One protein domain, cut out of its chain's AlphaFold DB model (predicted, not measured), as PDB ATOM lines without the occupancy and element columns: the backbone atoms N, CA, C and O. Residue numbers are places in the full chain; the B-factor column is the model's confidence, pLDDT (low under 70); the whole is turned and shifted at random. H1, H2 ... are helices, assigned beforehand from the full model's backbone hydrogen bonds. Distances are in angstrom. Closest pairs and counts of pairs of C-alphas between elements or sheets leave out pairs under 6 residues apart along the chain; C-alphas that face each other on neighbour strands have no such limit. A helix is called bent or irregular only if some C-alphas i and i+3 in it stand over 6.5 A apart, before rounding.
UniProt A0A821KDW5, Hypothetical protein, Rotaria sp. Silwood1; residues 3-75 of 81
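What this domain is: This is residues 3 to 75 of the 81 residues of the protein "Hypothetical protein" of Rotaria sp. Silwood1 (UniProt A0A821KDW5). A long kinked helix, H3, reaches away as an arm, with residues 63 to 75 sticking out from a body that holds the helical hairpin of H1 and H2, side by side, and the unnamed stretch 3 to 19. The 73 printed residues have three named helices, H1, H2, H3 in chain order, and no named strand: all helix. The whole is only just loose, close to extended, with a radius of gyration of the C-alphas of 16.7 A and spans of 53 by 28 by 15 A.

How they stand to each other: H3, residues 54 to 74, is apart from H1, residues 20 to 31, and from H2, residues 38 to 46. H1, with residues 25 to 29 alone, touches H2; the closest C-alphas, of Met 29 and Ile 41, are 6.2 A apart. This hairpin has a shallow tilt of 8 degrees, opposite ways. Every O i to N i+4 pair is within hydrogen-bond range in H1, 4 of 5 in H2 and 15 of 17 in H3.

Where its parts are: H3 is 28.0 A long, from C-alpha 54 at (26.788, -50.226, 6.841) to C-alpha 74 at (10.268, -69.403, -5.218). It is irregular, with C-alphas 59 and 62 7.9 A apart and a kink of 60 degrees near residue 61. H1, 16.0 A, begins at (22.492, -42.410, 30.779); H2 measures 12.0 A.

The domain as a whole: The C-alphas farthest apart, of Ser 35 and Gly 75, are 52.8 A apart. The printed part has no cut, and both links are short. Residues 7 to 9 have pLDDT under 70.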
ATOM      1  N   ARG A   3      26.834 -49.952  20.629       84.56
ATOM      2  CA  ARG A   3      28.197 -50.330  21.038       84.56
ATOM      3  C   ARG A   3      28.578 -49.793  22.428       84.56
ATOM      4  O   ARG A   3      29.296 -50.474  23.145       84.56
ATOM      5  N   LEU A   4      28.063 -48.623  22.822       79.25
ATOM      6  CA  LEU A   4      28.309 -48.019  24.141       79.25
ATOM      7  C   LEU A   4      27.662 -48.820  25.277       79.25
ATOM      8  O   LEU A   4      28.063 -48.695  26.422       79.25
ATOM      9  N   GLN A   5      26.680 -49.662  24.960       78.44
ATOM     10  CA  GLN A   5      25.967 -50.481  25.936       78.44
ATOM     11  C   GLN A   5      26.552 -51.891  26.078       78.44
ATOM     12  O   GLN A   5      25.970 -52.730  26.759       78.44
ATOM     13  N   GLY A   6      27.651 -52.196  25.378       71.25
ATOM     14  CA  GLY A   6      28.214 -53.548  25.339       71.25
ATOM     15  C   GLY A   6      27.278 -54.584  24.703       71.25
ATOM     16  O   GLY A   6      27.445 -55.781  24.926       71.25
ATOM     17  N   VAL A   7      26.278 -54.148  23.924       66.69
ATOM     18  CA  VAL A   7      25.308 -55.047  23.290       66.69
ATOM     19  C   VAL A   7      26.030 -55.927  22.266       66.69
ATOM     20  O   VAL A   7      26.448 -55.464  21.209       66.69
ATOM     21  N   THR A   8      26.142 -57.216  22.588       63.94
ATOM     22  CA  THR A   8      26.665 -58.294  21.723       63.94
ATOM     23  C   THR A   8      25.585 -58.934  20.844       63.94
ATOM     24  O   THR A   8      25.876 -59.781  20.001       63.94
ATOM     25  N   LYS A   9      24.320 -58.541  21.038       67.19
ATOM     26  CA  LYS A   9      23.170 -58.983  20.238       67.19
ATOM     27  C   LYS A   9      23.097 -58.222  18.906       67.19
ATOM     28  O   LYS A   9      23.712 -57.175  18.732       67.19
ATOM     29  N   ARG A  10      22.317 -58.752  17.953       83.44
ATOM     30  CA  ARG A  10      22.084 -58.121  16.638       83.44
ATOM     31  C   ARG A  10      21.497 -56.713  16.801       83.44
ATOM     32  O   ARG A  10      20.681 -56.491  17.691       83.44
ATOM     33  N   LEU A  11      21.862 -55.797  15.901       89.62
ATOM     34  CA  LEU A  11      21.555 -54.366  16.019       89.62
ATOM     35  C   LEU A  11      20.051 -54.058  16.170       89.62
ATOM     36  O   LEU A  11      19.698 -53.178  16.945       89.62
ATOM     37  N   HIS A  12      19.167 -54.819  15.517       90.50
ATOM     38  CA  HIS A  12      17.706 -54.651  15.621       90.50
ATOM     39  C   HIS A  12      17.088 -55.081  16.959       90.50
ATOM     40  O   HIS A  12      15.896 -54.888  17.162       90.50
ATOM     41  N   MET A  13      17.862 -55.685  17.862       89.81
ATOM     42  CA  MET A  13      17.417 -56.014  19.224       89.81
ATOM     43  C   MET A  13      17.962 -55.041  20.275       89.81
ATOM     44  O   MET A  13      17.743 -55.245  21.466       89.81
ATOM     45  N   CYS A  14      18.737 -54.042  19.865       91.19
ATOM     46  CA  CYS A  14      19.264 -53.042  20.777       91.19
ATOM     47  C   CYS A  14      18.147 -52.094  21.224       91.19
ATOM     48  O   CYS A  14      17.478 -51.494  20.385       91.19
ATOM     49  N   ASP A  15      18.000 -51.926  22.535       90.81
ATOM     50  CA  ASP A  15      17.139 -50.915  23.141       90.81
ATOM     51  C   ASP A  15      18.007 -49.976  23.973       90.81
ATOM     52  O   ASP A  15      18.726 -50.418  24.867       90.81
ATOM     53  N   ILE A  16      17.960 -48.681  23.652       91.38
ATOM     54  CA  ILE A  16      18.762 -47.672  24.341       91.38
ATOM     55  C   ILE A  16      18.049 -46.989  25.514       91.38
ATOM     56  O   ILE A  16      18.635 -46.106  26.148       91.38
ATOM     57  N   TYR A  17      16.810 -47.382  25.811       93.50
ATOM     58  CA  TYR A  17      16.004 -46.793  26.871       93.50
ATOM     59  C   TYR A  17      16.699 -46.847  28.243       93.50
ATOM     60  O   TYR A  17      17.300 -47.845  28.633       93.50
ATOM     61  N   GLY A  18      16.632 -45.737  28.983       92.94
ATOM     62  CA  GLY A  18      17.191 -45.620  30.334       92.94
ATOM     63  C   GLY A  18      18.723 -45.546  30.422       92.94
ATOM     64  O   GLY A  18      19.251 -45.356  31.518       92.94
ATOM     65  N   ASN A  19      19.455 -45.651  29.307       92.38
ATOM     66  CA  ASN A  19      20.913 -45.599  29.328       92.38
ATOM     67  C   ASN A  19      21.432 -44.151  29.380       92.38
ATOM     68  O   ASN A  19      21.359 -43.405  28.398       92.38
ATOM     69  N   LYS A  20      21.984 -43.766  30.536       94.06
ATOM     70  CA  LYS A  20      22.492 -42.410  30.779       94.06
ATOM     71  C   LYS A  20      23.726 -42.073  29.945       94.06
ATOM     72  O   LYS A  20      23.795 -40.958  29.447       94.06
ATOM     73  N   ASP A  21      24.632 -43.023  29.722       91.94
ATOM     74  CA  ASP A  21      25.864 -42.789  28.955       91.94
ATOM     75  C   ASP A  21      25.562 -42.475  27.481       91.94
ATOM     76  O   ASP A  21      26.143 -41.567  26.882       91.94
ATOM     77  N   VAL A  22      24.590 -43.187  26.896       92.38
ATOM     78  CA  VAL A  22      24.074 -42.882  25.553       92.38
ATOM     79  C   VAL A  22      23.399 -41.509  25.535       92.38
ATOM     80  O   VAL A  22      23.616 -40.742  24.597       92.38
ATOM     81  N   GLY A  23      22.615 -41.182  26.566       94.00
ATOM     82  CA  GLY A  23      21.968 -39.876  26.702       94.00
ATOM     83  C   GLY A  23      22.961 -38.714  26.794       94.00
ATOM     84  O   GLY A  23      22.779 -37.712  26.106       94.00
ATOM     85  N   GLU A  24      24.029 -38.862  27.581       94.19
ATOM     86  CA  GLU A  24      25.119 -37.887  27.726       94.19
ATOM     87  C   GLU A  24      25.766 -37.602  26.364       94.19
ATOM     88  O   GLU A  24      25.854 -36.449  25.939       94.19
ATOM     89  N   LYS A  25      26.117 -38.660  25.619       92.31
ATOM     90  CA  LYS A  25      26.706 -38.535  24.280       92.31
ATOM     91  C   LYS A  25      25.771 -37.896  23.265       92.31
ATOM     92  O   LYS A  25      26.196 -37.077  22.452       92.31
ATOM     93  N   PHE A  26      24.491 -38.246  23.310       93.12
ATOM     94  CA  PHE A  26      23.505 -37.652  22.419       93.12
ATOM     95  C   PHE A  26      23.271 -36.170  22.742       93.12
ATOM     96  O   PHE A  26      23.175 -35.350  21.833       93.12
ATOM     97  N   LYS A  27      23.252 -35.804  24.029       95.19
ATOM     98  CA  LYS A  27      23.154 -34.413  24.488       95.19
ATOM     99  C   LYS A  27      24.364 -33.586  24.058       95.19
ATOM    100  O   LYS A  27      24.169 -32.479  23.562       95.19
ATOM    101  N   GLU A  28      25.578 -34.114  24.216       93.38
ATOM    102  CA  GLU A  28      26.819 -33.485  23.741       93.38
ATOM    103  C   GLU A  28      26.706 -33.161  22.244       93.38
ATOM    104  O   GLU A  28      26.867 -32.006  21.845       93.38
ATOM    105  N   MET A  29      26.295 -34.147  21.440       93.12
ATOM    106  CA  MET A  29      26.090 -33.993  20.001       93.12
ATOM    107  C   MET A  29      25.051 -32.914  19.658       93.12
ATOM    108  O   MET A  29      25.345 -31.993  18.896       93.12
ATOM    109  N   LEU A  30      23.861 -32.974  20.263       94.62
ATOM    110  CA  LEU A  30      22.786 -32.010  20.011       94.62
ATOM    111  C   LEU A  30      23.143 -30.585  20.452       94.62
ATOM    112  O   LEU A  30      22.721 -29.622  19.813       94.62
ATOM    113  N   SER A  31      23.925 -30.441  21.526       96.19
ATOM    114  CA  SER A  31      24.315 -29.132  22.062       96.19
ATOM    115  C   SER A  31      25.201 -28.324  21.112       96.19
ATOM    116  O   SER A  31      25.227 -27.097  21.203       96.19
ATOM    117  N   MET A  32      25.884 -28.983  20.168       94.94
ATOM    118  CA  MET A  32      26.717 -28.305  19.173       94.94
ATOM    119  C   MET A  32      25.893 -27.513  18.148       94.94
ATOM    120  O   MET A  32      26.391 -26.524  17.607       94.94
ATOM    121  N   GLY A  33      24.638 -27.898  17.886       92.75
ATOM    122  CA  GLY A  33      23.779 -27.217  16.913       92.75
ATOM    123  C   GLY A  33      24.473 -26.997  15.562       92.75
ATOM    124  O   GLY A  33      25.159 -27.877  15.054       92.75
ATOM    125  N   CYS A  34      24.339 -25.796  14.997       94.81
ATOM    126  CA  CYS A  34      24.993 -25.420  13.736       94.81
ATOM    127  C   CYS A  34      26.392 -24.800  13.920       94.81
ATOM    128  O   CYS A  34      26.899 -24.169  12.996       94.81
ATOM    129  N   SER A  35      27.006 -24.912  15.105       95.69
ATOM    130  CA  SER A  35      28.319 -24.293  15.373       95.69
ATOM    131  C   SER A  35      29.497 -25.024  14.721       95.69
ATOM    132  O   SER A  35      30.561 -24.431  14.557       95.69
ATOM    133  N   LYS A  36      29.314 -26.294  14.342       93.38
ATOM    134  CA  LYS A  36      30.304 -27.136  13.657       93.38
ATOM    135  C   LYS A  36      29.720 -27.724  12.379       93.38
ATOM    136  O   LYS A  36      28.500 -27.751  12.202       93.38
ATOM    137  N   SER A  37      30.583 -28.220  11.492       95.38
ATOM    138  CA  SER A  37      30.112 -28.947  10.315       95.38
ATOM    139  C   SER A  37      29.434 -30.258  10.722       95.38
ATOM    140  O   SER A  37      29.788 -30.892  11.717       95.38
ATOM    141  N   TRP A  38      28.458 -30.698   9.928       94.56
ATOM    142  CA  TRP A  38      27.732 -31.942  10.200       94.56
ATOM    143  C   TRP A  38      28.662 -33.166  10.264       94.56
ATOM    144  O   TRP A  38      28.384 -34.095  11.016       94.56
ATOM    145  N   SER A  39      29.766 -33.166   9.509       95.31
ATOM    146  CA  SER A  39      30.752 -34.252   9.487       95.31
ATOM    147  C   SER A  39      31.527 -34.349  10.800       95.31
ATOM    148  O   SER A  39      31.698 -35.448  11.317       95.31
ATOM    149  N   GLU A  40      31.923 -33.213  11.384       94.56
ATOM    150  CA  GLU A  40      32.570 -33.170  12.706       94.56
ATOM    151  C   GLU A  40      31.605 -33.608  13.816       94.56
ATOM    152  O   GLU A  40      31.982 -34.319  14.749       94.56
ATOM    153  N   ILE A  41      30.337 -33.200  13.709       94.75
ATOM    154  CA  ILE A  41      29.285 -33.610  14.645       94.75
ATOM    155  C   ILE A  41      29.060 -35.124  14.553       94.75
ATOM    156  O   ILE A  41      28.978 -35.795  15.584       94.75
ATOM    157  N   LEU A  42      29.008 -35.677  13.338       92.94
ATOM    158  CA  LEU A  42      28.871 -37.115  13.112       92.94
ATOM    159  C   LEU A  42      30.048 -37.885  13.724       92.94
ATOM    160  O   LEU A  42      29.820 -38.815  14.501       92.94
ATOM    161  N   GLU A  43      31.278 -37.446  13.453       92.50
ATOM    162  CA  GLU A  43      32.501 -38.080  13.948       92.50
ATOM    163  C   GLU A  43      32.541 -38.123  15.479       92.50
ATOM    164  O   GLU A  43      32.858 -39.163  16.057       92.50
ATOM    165  N   SER A  44      32.105 -37.050  16.148       89.88
ATOM    166  CA  SER A  44      32.038 -37.004  17.617       89.88
ATOM    167  C   SER A  44      31.142 -38.089  18.239       89.88
ATOM    168  O   SER A  44      31.359 -38.498  19.382       89.88
ATOM    169  N   LEU A  45      30.139 -38.569  17.493       88.62
ATOM    170  CA  LEU A  45      29.137 -39.521  17.972       88.62
ATOM    171  C   LEU A  45      29.410 -40.958  17.513       88.62
ATOM    172  O   LEU A  45      29.137 -41.913  18.250       88.62
ATOM    173  N   THR A  46      29.872 -41.129  16.276       88.88
ATOM    174  CA  THR A  46      30.009 -42.442  15.626       88.88
ATOM    175  C   THR A  46      31.460 -42.885  15.468       88.88
ATOM    176  O   THR A  46      31.686 -44.086  15.310       88.88
ATOM    177  N   GLY A  47      32.417 -41.954  15.540       89.38
ATOM    178  CA  GLY A  47      33.811 -42.151  15.134       89.38
ATOM    179  C   GLY A  47      34.030 -42.079  13.618       89.38
ATOM    180  O   GLY A  47      35.153 -42.265  13.171       89.38
ATOM    181  N   GLU A  48      32.977 -41.817  12.837       90.56
ATOM    182  CA  GLU A  48      33.015 -41.745  11.374       90.56
ATOM    183  C   GLU A  48      32.672 -40.325  10.915       90.56
ATOM    184  O   GLU A  48      31.686 -39.748  11.366       90.56
ATOM    185  N   ASN A  49      33.425 -39.770   9.968       92.56
ATOM    186  CA  ASN A  49      33.171 -38.426   9.423       92.56
ATOM    187  C   ASN A  49      32.354 -38.430   8.117       92.56
ATOM    188  O   ASN A  49      32.077 -37.376   7.538       92.56
ATOM    189  N   LYS A  50      31.953 -39.615   7.646       93.12
ATOM    190  CA  LYS A  50      31.162 -39.816   6.427       93.12
ATOM    191  C   LYS A  50      29.898 -40.605   6.722       93.12
ATOM    192  O   LYS A  50      29.847 -41.435   7.624       93.12
ATOM    193  N   LEU A  51      28.873 -40.352   5.915       91.44
ATOM    194  CA  LEU A  51      27.642 -41.125   5.961       91.44
ATOM    195  C   LEU A  51      27.873 -42.500   5.323       91.44
ATOM    196  O   LEU A  51      28.144 -42.593   4.126       91.44
ATOM    197  N   GLU A  52      27.716 -43.559   6.114       89.94
ATOM    198  CA  GLU A  52      27.839 -44.943   5.657       89.94
ATOM    199  C   GLU A  52      26.529 -45.720   5.822       89.94
ATOM    200  O   GLU A  52      25.852 -45.635   6.848       89.94
ATOM    201  N   SER A  53      26.190 -46.555   4.837       93.06
ATOM    202  CA  SER A  53      24.998 -47.417   4.877       93.06
ATOM    203  C   SER A  53      25.193 -48.702   5.693       93.06
ATOM    204  O   SER A  53      24.232 -49.440   5.919       93.06
ATOM    205  N   LYS A  54      26.416 -48.974   6.166       91.69
ATOM    206  CA  LYS A  54      26.788 -50.226   6.841       91.69
ATOM    207  C   LYS A  54      25.903 -50.541   8.044       91.69
ATOM    208  O   LYS A  54      25.401 -51.653   8.149       91.69
ATOM    209  N   ALA A  55      25.631 -49.557   8.903       90.50
ATOM    210  CA  ALA A  55      24.769 -49.757  10.070       90.50
ATOM    211  C   ALA A  55      23.335 -50.166   9.683       90.50
ATOM    212  O   ALA A  55      22.712 -50.974  10.369       90.50
ATOM    213  N   MET A  56      22.818 -49.643   8.567       93.94
ATOM    214  CA  MET A  56      21.493 -50.008   8.065       93.94
ATOM    215  C   MET A  56      21.488 -51.429   7.491       93.94
ATOM    216  O   MET A  56      20.568 -52.197   7.768       93.94
ATOM    217  N   LEU A  57      22.534 -51.812   6.754       94.62
ATOM    218  CA  LEU A  57      22.694 -53.182   6.261       94.62
ATOM    219  C   LEU A  57      22.814 -54.187   7.418       94.62
ATOM    220  O   LEU A  57      22.102 -55.190   7.424       94.62
ATOM    221  N   ASP A  58      23.621 -53.879   8.439       92.00
ATOM    222  CA  ASP A  58      23.792 -54.715   9.634       92.00
ATOM    223  C   ASP A  58      22.466 -54.911  10.393       92.00
ATOM    224  O   ASP A  58      22.180 -56.002  10.897       92.00
ATOM    225  N   TYR A  59      21.626 -53.870  10.457       94.12
ATOM    226  CA  TYR A  59      20.297 -53.944  11.066       94.12
ATOM    227  C   TYR A  59      19.411 -54.985  10.364       94.12
ATOM    228  O   TYR A  59      18.831 -55.857  11.024       94.12
ATOM    229  N   PHE A  60      19.348 -54.917   9.030       96.94
ATOM    230  CA  PHE A  60      18.481 -55.749   8.188       96.94
ATOM    231  C   PHE A  60      19.111 -57.071   7.736       96.94
ATOM    232  O   PHE A  60      18.435 -57.856   7.070       96.94
ATOM    233  N   GLN A  61      20.355 -57.369   8.120       95.44
ATOM    234  CA  GLN A  61      21.080 -58.562   7.677       95.44
ATOM    235  C   GLN A  61      20.274 -59.876   7.775       95.44
ATOM    236  O   GLN A  61      20.305 -60.654   6.819       95.44
ATOM    237  N   PRO A  62      19.519 -60.161   8.859       95.31
ATOM    238  CA  PRO A  62      18.736 -61.396   8.925       95.31
ATOM    239  C   PRO A  62      17.593 -61.429   7.912       95.31
ATOM    240  O   PRO A  62      17.364 -62.464   7.292       95.31
ATOM    241  N   LEU A  63      16.898 -60.301   7.733       97.50
ATOM    242  CA  LEU A  63      15.816 -60.179   6.761       97.50
ATOM    243  C   LEU A  63      16.360 -60.327   5.341       97.50
ATOM    244  O   LEU A  63      15.797 -61.061   4.540       97.50
ATOM    245  N   TYR A  64      17.490 -59.685   5.049       96.81
ATOM    246  CA  TYR A  64      18.161 -59.798   3.760       96.81
ATOM    247  C   TYR A  64      18.539 -61.247   3.427       96.81
ATOM    248  O   TYR A  64      18.283 -61.716   2.317       96.81
ATOM    249  N   ASN A  65      19.097 -61.979   4.395       97.38
ATOM    250  CA  ASN A  65      19.433 -63.392   4.219       97.38
ATOM    251  C   ASN A  65      18.181 -64.243   3.966       97.38
ATOM    252  O   ASN A  65      18.184 -65.078   3.064       97.38
ATOM    253  N   TRP A  66      17.110 -64.003   4.726       97.94
ATOM    254  CA  TRP A  66      15.843 -64.710   4.550       97.94
ATOM    255  C   TRP A  66      15.221 -64.437   3.174       97.94
ATOM    256  O   TRP A  66      14.881 -65.379   2.464       97.94
ATOM    257  N   LEU A  67      15.165 -63.172   2.744       98.25
ATOM    258  CA  LEU A  67      14.637 -62.779   1.433       98.25
ATOM    259  C   LEU A  67      15.414 -63.422   0.282       98.25
ATOM    260  O   LEU A  67      14.812 -63.866  -0.691       98.25
ATOM    261  N   LYS A  68      16.746 -63.514   0.389       97.56
ATOM    262  CA  LYS A  68      17.565 -64.216  -0.608       97.56
ATOM    263  C   LYS A  68      17.196 -65.690  -0.726       97.56
ATOM    264  O   LYS A  68      17.090 -66.194  -1.841       97.56
ATOM    265  N   MET A  69      17.027 -66.366   0.407       98.00
ATOM    266  CA  MET A  69      16.645 -67.777   0.430       98.00
ATOM    267  C   MET A  69      15.241 -67.984  -0.140       98.00
ATOM    268  O   MET A  69      15.056 -68.867  -0.972       98.00
ATOM    269  N   GLU A  70      14.277 -67.155   0.261       98.25
ATOM    270  CA  GLU A  70      12.888 -67.275  -0.190       98.25
ATOM    271  C   GLU A  70      12.753 -66.965  -1.685       98.25
ATOM    272  O   GLU A  70      12.142 -67.741  -2.417       98.25
ATOM    273  N   ASN A  71      13.380 -65.890  -2.175       97.81
ATOM    274  CA  ASN A  71      13.358 -65.556  -3.601       97.81
ATOM    275  C   ASN A  71      13.951 -66.687  -4.449       97.81
ATOM    276  O   ASN A  71      13.384 -67.026  -5.487       97.81
ATOM    277  N   LEU A  72      15.045 -67.306  -3.990       96.88
ATOM    278  CA  LEU A  72      15.645 -68.456  -4.663       96.88
ATOM    279  C   LEU A  72      14.712 -69.674  -4.647       96.88
ATOM    280  O   LEU A  72      14.519 -70.303  -5.682       96.88
ATOM    281  N   ALA A  73      14.106 -69.987  -3.498       97.75
ATOM    282  CA  ALA A  73      13.190 -71.118  -3.352       97.75
ATOM    283  C   ALA A  73      11.920 -70.971  -4.209       97.75
ATOM    284  O   ALA A  73      11.375 -71.964  -4.688       97.75
ATOM    285  N   ARG A  74      11.454 -69.734  -4.413       97.44
ATOM    286  CA  ARG A  74      10.268 -69.403  -5.218       97.44
ATOM    287  C   ARG A  74      10.575 -69.156  -6.695       97.44
ATOM    288  O   ARG A  74       9.641 -69.056  -7.486       97.44
ATOM    289  N   GLY A  75      11.850 -69.033  -7.062       95.75
ATOM    290  CA  GLY A  75      12.267 -68.644  -8.408       95.75
ATOM    291  C   GLY A  75      11.868 -67.211  -8.776       95.75
ATOM    292  O   GLY A  75      11.635 -66.929  -9.950       95.75
TER     293      GLY A  75